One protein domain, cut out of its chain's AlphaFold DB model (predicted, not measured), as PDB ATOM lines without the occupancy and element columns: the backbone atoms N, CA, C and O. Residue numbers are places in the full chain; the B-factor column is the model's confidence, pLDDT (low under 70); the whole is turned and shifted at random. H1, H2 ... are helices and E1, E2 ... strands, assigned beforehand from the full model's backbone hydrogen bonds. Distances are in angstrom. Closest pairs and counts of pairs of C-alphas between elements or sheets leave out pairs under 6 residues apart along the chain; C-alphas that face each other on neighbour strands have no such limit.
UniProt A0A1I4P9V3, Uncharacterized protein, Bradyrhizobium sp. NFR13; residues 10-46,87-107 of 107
ATOM      1  N   GLN A  10     353.662 379.207 342.066       94.44
ATOM      2  CA  GLN A  10     354.068 379.353 340.674       94.44
ATOM      3  C   GLN A  10     354.484 380.787 340.376       94.44
ATOM      4  O   GLN A  10     353.686 381.715 340.546       94.44
ATOM      5  N   GLY A  11     355.720 380.966 339.925       96.31
ATOM      6  CA  GLY A  11     356.277 382.282 339.647       96.31
ATOM      7  C   GLY A  11     357.441 382.271 338.670       96.31
ATOM      8  O   GLY A  11     357.934 381.219 338.255       96.31
ATOM      9  N   VAL A  12     357.909 383.470 338.333       97.88
ATOM     10  CA  VAL A  12     359.104 383.684 337.510       97.88
ATOM     11  C   VAL A  12     360.077 384.602 338.241       97.88
ATOM     12  O   VAL A  12     359.726 385.702 338.664       97.88
ATOM     13  N   LEU A  13     361.323 384.154 338.365       98.25
ATOM     14  CA  LEU A  13     362.463 384.929 338.839       98.25
ATOM     15  C   LEU A  13     363.203 385.524 337.644       98.25
ATOM     16  O   LEU A  13     363.651 384.793 336.766       98.25
ATOM     17  N   ALA A  14     363.386 386.838 337.639       98.50
ATOM     18  CA  ALA A  14     364.274 387.542 336.733       98.50
ATOM     19  C   ALA A  14     365.573 387.925 337.459       98.50
ATOM     20  O   ALA A  14     365.559 388.444 338.580       98.50
ATOM     21  N   ILE A  15     366.705 387.675 336.805       98.12
ATOM     22  CA  ILE A  15     368.054 387.933 337.309       98.12
ATOM     23  C   ILE A  15     368.769 388.802 336.284       98.12
ATOM     24  O   ILE A  15     368.976 388.374 335.148       98.12
ATOM     25  N   MET A  16     369.167 390.006 336.689       97.75
ATOM     26  CA  MET A  16     369.979 390.895 335.867       97.75
ATOM     27  C   MET A  16     371.442 390.813 336.305       97.75
ATOM     28  O   MET A  16     371.750 391.022 337.480       97.75
ATOM     29  N   THR A  17     372.340 390.512 335.369       97.69
ATOM     30  CA  THR A  17     373.777 390.344 335.612       97.69
ATOM     31  C   THR A  17     374.620 391.344 334.827       97.69
ATOM     32  O   THR A  17     374.277 391.761 333.718       97.69
ATOM     33  N   LEU A  18     375.753 391.718 335.422       96.56
ATOM     34  CA  LEU A  18     376.805 392.503 334.787       96.56
ATOM     35  C   LEU A  18     377.549 391.653 333.739       96.56
ATOM     36  O   LEU A  18     377.523 390.422 333.816       96.56
ATOM     37  N   PRO A  19     378.322 392.273 332.826       96.00
ATOM     38  CA  PRO A  19     379.173 391.546 331.875       96.00
ATOM     39  C   PRO A  19     380.181 390.606 332.544       96.00
ATOM     40  O   PRO A  19     380.611 389.624 331.950       96.00
ATOM     41  N   THR A  20     380.545 390.904 333.791       95.94
ATOM     42  CA  THR A  20     381.448 390.097 334.621       95.94
ATOM     43  C   THR A  20     380.771 388.870 335.240       95.94
ATOM     44  O   THR A  20     381.427 388.115 335.947       95.94
ATOM     45  N   GLY A  21     379.464 388.685 335.032       93.69
ATOM     46  CA  GLY A  21     378.675 387.594 335.608       93.69
ATOM     47  C   GLY A  21     378.134 387.866 337.014       93.69
ATOM     48  O   GLY A  21     377.322 387.087 337.506       93.69
ATOM     49  N   HIS A  22     378.519 388.974 337.653       96.38
ATOM     50  CA  HIS A  22     377.975 389.356 338.957       96.38
ATOM     51  C   HIS A  22     376.491 389.707 338.850       96.38
ATOM     52  O   HIS A  22     376.051 390.302 337.866       96.38
ATOM     53  N   VAL A  23     375.716 389.361 339.876       96.94
ATOM     54  CA  VAL A  23     374.290 389.693 339.945       96.94
ATOM     55  C   VAL A  23     374.132 391.158 340.345       96.94
ATOM     56  O   VAL A  23     374.558 391.552 341.426       96.94
ATOM     57  N   ALA A  24     373.501 391.951 339.480       95.94
ATOM     58  CA  ALA A  24     373.168 393.344 339.758       95.94
ATOM     59  C   ALA A  24     371.856 393.467 340.538       95.94
ATOM     60  O   ALA A  24     371.743 394.252 341.475       95.94
ATOM     61  N   ALA A  25     370.843 392.706 340.119       97.38
ATOM     62  CA  ALA A  25     369.520 392.728 340.722       97.38
ATOM     63  C   ALA A  25     368.765 391.423 340.461       97.38
ATOM     64  O   ALA A  25     368.985 390.735 339.465       97.38
ATOM     65  N   THR A  26     367.822 391.130 341.351       98.06
ATOM     66  CA  THR A  26     366.861 390.031 341.225       98.06
ATOM     67  C   THR A  26     365.452 390.513 341.553       98.06
ATOM     68  O   THR A  26     365.273 391.412 342.391       98.06
ATOM     69  N   HIS A  27     364.454 389.915 340.907       98.31
ATOM     70  CA  HIS A  27     363.040 390.114 341.217       98.31
ATOM     71  C   HIS A  27     362.234 388.857 340.890       98.31
ATOM     72  O   HIS A  27     362.448 388.264 339.839       98.31
ATOM     73  N   ALA A  28     361.306 388.466 341.763       97.88
ATOM     74  CA  ALA A  28     360.424 387.326 341.542       97.88
ATOM     75  C   ALA A  28     358.964 387.787 341.526       97.88
ATOM     76  O   ALA A  28     358.556 388.526 342.420       97.88
ATOM     77  N   ASP A  29     358.200 387.341 340.529       98.00
ATOM     78  CA  ASP A  29     356.769 387.615 340.397       98.00
ATOM     79  C   ASP A  29     355.972 386.313 340.554       98.00
ATOM     80  O   ASP A  29     356.198 385.343 339.832       98.00
ATOM     81  N   PHE A  30     355.049 386.311 341.518       96.44
ATOM     82  CA  PHE A  30     354.124 385.208 341.825       96.44
ATOM     83  C   PHE A  30     352.662 385.636 341.658       96.44
ATOM     84  O   PHE A  30     351.733 384.960 342.108       96.44
ATOM     85  N   GLU A  31     352.442 386.792 341.034       94.81
ATOM     86  CA  GLU A  31     351.113 387.347 340.847       94.81
ATOM     87  C   GLU A  31     350.306 386.423 339.933       94.81
ATOM     88  O   GLU A  31     350.766 386.010 338.865       94.81
ATOM     89  N   ARG A  32     349.081 386.087 340.352       90.50
ATOM     90  CA  ARG A  32     348.200 385.143 339.634       90.50
ATOM     91  C   ARG A  32     347.377 385.798 338.524       90.50
ATOM     92  O   ARG A  32     346.541 385.154 337.897       90.50
ATOM     93  N   GLN A  33     347.608 387.085 338.307       88.50
ATOM     94  CA  GLN A  33     346.964 387.905 337.295       88.50
ATOM     95  C   GLN A  33     347.786 387.898 336.003       88.50
ATOM     96  O   GLN A  33     349.015 388.003 336.019       88.50
ATOM     97  N   GLY A  34     347.097 387.766 334.873       80.38
ATOM     98  CA  GLY A  34     347.690 387.775 333.540       80.38
ATOM     99  C   GLY A  34     347.111 388.883 332.671       80.38
ATOM    100  O   GLY A  34     346.079 389.470 332.991       80.38
ATOM    101  N   TYR A  35     347.766 389.139 331.545       79.06
ATOM    102  CA  TYR A  35     347.186 389.931 330.465       79.06
ATOM    103  C   TYR A  35     346.262 389.027 329.641       79.06
ATOM    104  O   TYR A  35     346.583 387.857 329.422       79.06
ATOM    105  N   GLY A  36     345.110 389.532 329.195       81.25
ATOM    106  CA  GLY A  36     344.181 388.741 328.382       81.25
ATOM    107  C   GLY A  36     344.890 388.107 327.177       81.25
ATOM    108  O   GLY A  36     345.569 388.806 326.429       81.25
ATOM    109  N   GLY A  37     344.765 386.788 327.013       82.50
ATOM    110  CA  GLY A  37     345.399 386.031 325.925       82.50
ATOM    111  C   GLY A  37     346.839 385.558 326.177       82.50
ATOM    112  O   GLY A  37     347.353 384.787 325.370       82.50
ATOM    113  N   PHE A  38     347.480 385.949 327.283       85.25
ATOM    114  CA  PHE A  38     348.816 385.471 327.659       85.25
ATOM    115  C   PHE A  38     348.744 384.292 328.634       85.25
ATOM    116  O   PHE A  38     347.825 384.195 329.452       85.25
ATOM    117  N   LYS A  39     349.746 383.404 328.587       92.06
ATOM    118  CA  LYS A  39     349.928 382.390 329.633       92.06
ATOM    119  C   LYS A  39     350.333 383.086 330.936       92.06
ATOM    120  O   LYS A  39     350.957 384.145 330.918       92.06
ATOM    121  N   LEU A  40     350.002 382.485 332.079       93.38
ATOM    122  CA  LEU A  40     350.319 383.085 333.379       93.38
ATOM    123  C   LEU A  40     351.826 383.355 333.529       93.38
ATOM    124  O   LEU A  40     352.207 384.471 333.869       93.38
ATOM    125  N   TRP A  41     352.667 382.374 333.189       94.25
ATOM    126  CA  TRP A  41     354.123 382.511 333.267       94.25
ATOM    127  C   TRP A  41     354.666 383.627 332.361       94.25
ATOM    128  O   TRP A  41     355.625 384.293 332.739       94.25
ATOM    129  N   ASP A  42     354.049 383.882 331.198       95.06
ATOM    130  CA  ASP A  42     354.452 384.971 330.297       95.06
ATOM    131  C   ASP A  42     354.227 386.330 330.963       95.06
ATOM    132  O   ASP A  42     355.102 387.197 330.958       95.06
ATOM    133  N   ALA A  43     353.058 386.509 331.584       95.19
ATOM    134  CA  ALA A  43     352.729 387.742 332.286       95.19
ATOM    135  C   ALA A  43     353.652 387.968 333.496       95.19
ATOM    136  O   ALA A  43     354.130 389.085 333.704       95.19
ATOM    137  N   GLN A  44     353.947 386.908 334.253       96.56
ATOM    138  CA  GLN A  44     354.901 386.950 335.365       96.56
ATOM    139  C   GLN A  44     356.319 387.282 334.879       96.56
ATOM    140  O   GLN A  44     356.991 388.118 335.478       96.56
ATOM    141  N   ARG A  45     356.759 386.701 333.754       96.31
ATOM    142  CA  ARG A  45     358.064 386.983 333.136       96.31
ATOM    143  C   ARG A  45     358.209 388.453 332.757       96.31
ATOM    144  O   ARG A  45     359.232 389.051 333.078       96.31
ATOM    145  N   ILE A  46     357.195 389.030 332.109       95.25
ATOM    146  CA  ILE A  46     357.185 390.450 331.719       95.25
ATOM    147  C   ILE A  46     357.323 391.335 332.961       95.25
ATOM    148  O   ILE A  46     358.244 392.147 333.038       95.25
ATOM    149  N   TRP A  87     374.971 393.907 329.671       97.19
ATOM    150  CA  TRP A  87     374.273 393.287 330.789       97.19
ATOM    151  C   TRP A  87     373.294 392.246 330.255       97.19
ATOM    152  O   TRP A  87     372.857 392.315 329.104       97.19
ATOM    153  N   ARG A  88     372.945 391.262 331.080       97.06
ATOM    154  CA  ARG A  88     372.018 390.195 330.687       97.06
ATOM    155  C   ARG A  88     370.868 390.115 331.666       97.06
ATOM    156  O   ARG A  88     371.072 390.276 332.862       97.06
ATOM    157  N   VAL A  89     369.678 389.826 331.154       97.75
ATOM    158  CA  VAL A  89     368.536 389.402 331.964       97.75
ATOM    159  C   VAL A  89     368.299 387.931 331.663       97.75
ATOM    160  O   VAL A  89     368.240 387.537 330.502       97.75
ATOM    161  N   THR A  90     368.213 387.120 332.707       97.81
ATOM    162  CA  THR A  90     367.893 385.693 332.622       97.81
ATOM    163  C   THR A  90     366.675 385.407 333.482       97.81
ATOM    164  O   THR A  90     366.463 386.081 334.492       97.81
ATOM    165  N   TYR A  91     365.875 384.427 333.079       98.25
ATOM    166  CA  TYR A  91     364.634 384.071 333.759       98.25
ATOM    167  C   TYR A  91     364.699 382.641 334.283       98.25
ATOM    168  O   TYR A  91     365.370 381.800 333.689       98.25
ATOM    169  N   ARG A  92     364.025 382.362 335.398       97.44
ATOM    170  CA  ARG A  92     363.864 381.023 335.977       97.44
ATOM    171  C   ARG A  92     362.425 380.843 336.426       97.44
ATOM    172  O   ARG A  92     361.890 381.714 337.108       97.44
ATOM    173  N   ALA A  93     361.809 379.729 336.053       96.50
ATOM    174  CA  ALA A  93     360.491 379.381 336.562       96.50
ATOM    175  C   ALA A  93     360.607 378.762 337.964       96.50
ATOM    176  O   ALA A  93     361.573 378.066 338.268       96.50
ATOM    177  N   ILE A  94     359.620 379.027 338.815       95.62
ATOM    178  CA  ILE A  94     359.502 378.496 340.177       95.62
ATOM    179  C   ILE A  94     358.144 377.801 340.273       95.62
ATOM    180  O   ILE A  94     357.142 378.392 339.874       95.62
ATOM    181  N   GLY A  95     358.106 376.558 340.761       93.19
ATOM    182  CA  GLY A  95     356.863 375.796 340.974       93.19
ATOM    183  C   GLY A  95     356.102 375.398 339.698       93.19
ATOM    184  O   GLY A  95     354.967 374.921 339.770       93.19
ATOM    185  N   TYR A  96     356.692 375.613 338.518       93.06
ATOM    186  CA  TYR A  96     356.125 375.235 337.223       93.06
ATOM    187  C   TYR A  96     356.667 373.880 336.739       93.06
ATOM    188  O   TYR A  96     357.813 373.558 337.043       93.06
ATOM    189  N   PRO A  97     355.893 373.115 335.940       93.06
ATOM    190  CA  PRO A  97     356.403 371.925 335.257       93.06
ATOM    191  C   PRO A  97     357.579 372.246 334.325       93.06
ATOM    192  O   PRO A  97     357.644 373.349 333.775       93.06
ATOM    193  N   ASP A  98     358.445 371.259 334.076       92.12
ATOM    194  CA  ASP A  98     359.676 371.411 333.280       92.12
ATOM    195  C   ASP A  98     359.431 372.022 331.892       92.12
ATOM    196  O   ASP A  98     360.178 372.892 331.454       92.12
ATOM    197  N   GLU A  99     358.329 371.661 331.229       92.62
ATOM    198  CA  GLU A  99     357.952 372.226 329.925       92.62
ATOM    199  C   GLU A  99     357.794 373.754 329.964       92.62
ATOM    200  O   GLU A  99     358.178 374.467 329.033       92.62
ATOM    201  N   VAL A 100     357.226 374.277 331.055       92.31
ATOM    202  CA  VAL A 100     357.067 375.718 331.264       92.31
ATOM    203  C   VAL A 100     358.386 376.335 331.720       92.31
ATOM    204  O   VAL A 100     358.707 377.439 331.285       92.31
ATOM    205  N   ALA A 101     359.172 375.630 332.538       92.31
ATOM    206  CA  ALA A 101     360.498 376.090 332.939       92.31
ATOM    207  C   ALA A 101     361.415 376.311 331.726       92.31
ATOM    208  O   ALA A 101     361.998 377.387 331.584       92.31
ATOM    209  N   GLU A 102     361.455 375.358 330.794       92.25
ATOM    210  CA  GLU A 102     362.200 375.495 329.541       92.25
ATOM    211  C   GLU A 102     361.689 376.658 328.681       92.25
ATOM    212  O   GLU A 102     362.487 377.393 328.093       92.25
ATOM    213  N   ALA A 103     360.368 376.857 328.610       93.19
ATOM    214  CA  ALA A 103     359.777 377.965 327.864       93.19
ATOM    215  C   ALA A 103     360.167 379.333 328.451       93.19
ATOM    216  O   ALA A 103     360.528 380.244 327.702       93.19
ATOM    217  N   VAL A 104     360.155 379.467 329.781       94.06
ATOM    218  CA  VAL A 104     360.569 380.689 330.489       94.06
ATOM    219  C   VAL A 104     362.038 381.017 330.221       94.06
ATOM    220  O   VAL A 104     362.367 382.183 330.013       94.06
ATOM    221  N   GLU A 105     362.918 380.014 330.203       91.69
ATOM    222  CA  GLU A 105     364.360 380.218 330.012       91.69
ATOM    223  C   GLU A 105     364.765 380.557 328.572       91.69
ATOM    224  O   GLU A 105     365.779 381.228 328.368       91.69
ATOM    225  N   ARG A 106     364.006 380.084 327.576       87.56
ATOM    226  CA  ARG A 106     364.298 380.297 326.145       87.56
ATOM    227  C   ARG A 106     363.723 381.596 325.572       87.56
ATOM    228  O   ARG A 106     364.130 381.989 324.479       87.56
ATOM    229  N   SER A 107     362.765 382.209 326.264       74.81
ATOM    230  CA  SER A 107     362.055 383.426 325.832       74.81
ATOM    231  C   SER A 107     362.825 384.704 326.136       74.81
ATOM    232  O   SER A 107     362.486 385.743 325.519       74.81
TER     233      SER A 107
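AT A GLANCE: This is residues 10 to 46 and 87 to 107 of the 107 residues of an uncharacterized protein of Bradyrhizobium sp. NFR13 (UniProt A0A1I4P9V3). A narrow, twisted slab of three antiparallel strands has two short helices side by side over one face, near the end where E1 begins and E2 and E3 end. H1 is over the inner strand E1, while H2 packs along the edge strand E3, and the turn of the hairpin E1 and E2 makes the other end of the long axis. The printed part has 58 residues, with three named strands and two named helices in the order E1 E2 H1 E3 H2; the sheet runs E2 E1 E3, and the class is mixed, helices and strands. The whole is compact by its radius of gyration of the C-alphas, 11.8 A, yet elongated in outline, spanning 36 by 20 by 17 A.

HOW THE PARTS SIT: The inner strand of the sheet is E1, residues 11 to 17, and its edge strands are E2, residues 23 to 29, and E3, residues 88 to 94. E1 and E2 form a hairpin, antiparallel at 166 degrees, with N 14 and O 27 within hydrogen-bond range at 2.8 A. E1 and E3 are antiparallel at 157 degrees, with N 13 and O 92 at 2.8 A and N 90 and O 15 at 2.8 A, both within hydrogen-bond range. The sheet is twisted, its C-alphas lying up to 4.2 A off the best plane. H1, residues 40 to 46, is on the sheet at a height of 8.5 A, over E1 and along the strands, at 20 degrees to E1 on the local plane. Its closest C-alphas to E1 are those of Arg 45 and Val 12, 5.6 A apart. H2, residues 98 to 106, is on the same face at a height of 4.7 A, over none of the strands. The C-alphas of Ala 93 in E3 and Ala 101 in H2, the closest of the two, are 4.9 A apart. These are two layers, a sheet with helices on one face. H1 and H2 touch, the closest C-alphas being those of Trp 41 and Val 104 at 7.3 A, with a shallow tilt of 20 degrees, the same way. In H1 and H2 every O i to N i+4 pair is within hydrogen-bond range.

IN THESE COORDINATES: E1 begins at C-alpha 11, (356.277, 382.282, 339.647), and is 19.7 A long; E2, residues 23 to 29, is 17.6 A. H1, residues 40 to 46, is 10.2 A long and ends at C-alpha 46, (357.185, 390.450, 331.719). E3, residues 88 to 94, is 19.6 A long, and H2, residues 98 to 106, is 12.3 A, ending at C-alpha 106, (364.298, 380.297, 326.145).

THE WHOLE: The two C-alphas farthest apart are those of Thr 20 and Gly 36, 37.8 A. Residues 47 to 86 are not printed, and C-alphas 46 and 87 are 17.3 A apart across this cut, in the link from H1 to E3. Of the links printed whole, E1 to E2 and E3 to H2 are tight and E2 to H1 is short. The mean pLDDT of the printed part is 93.7, and no printed residue is under 70.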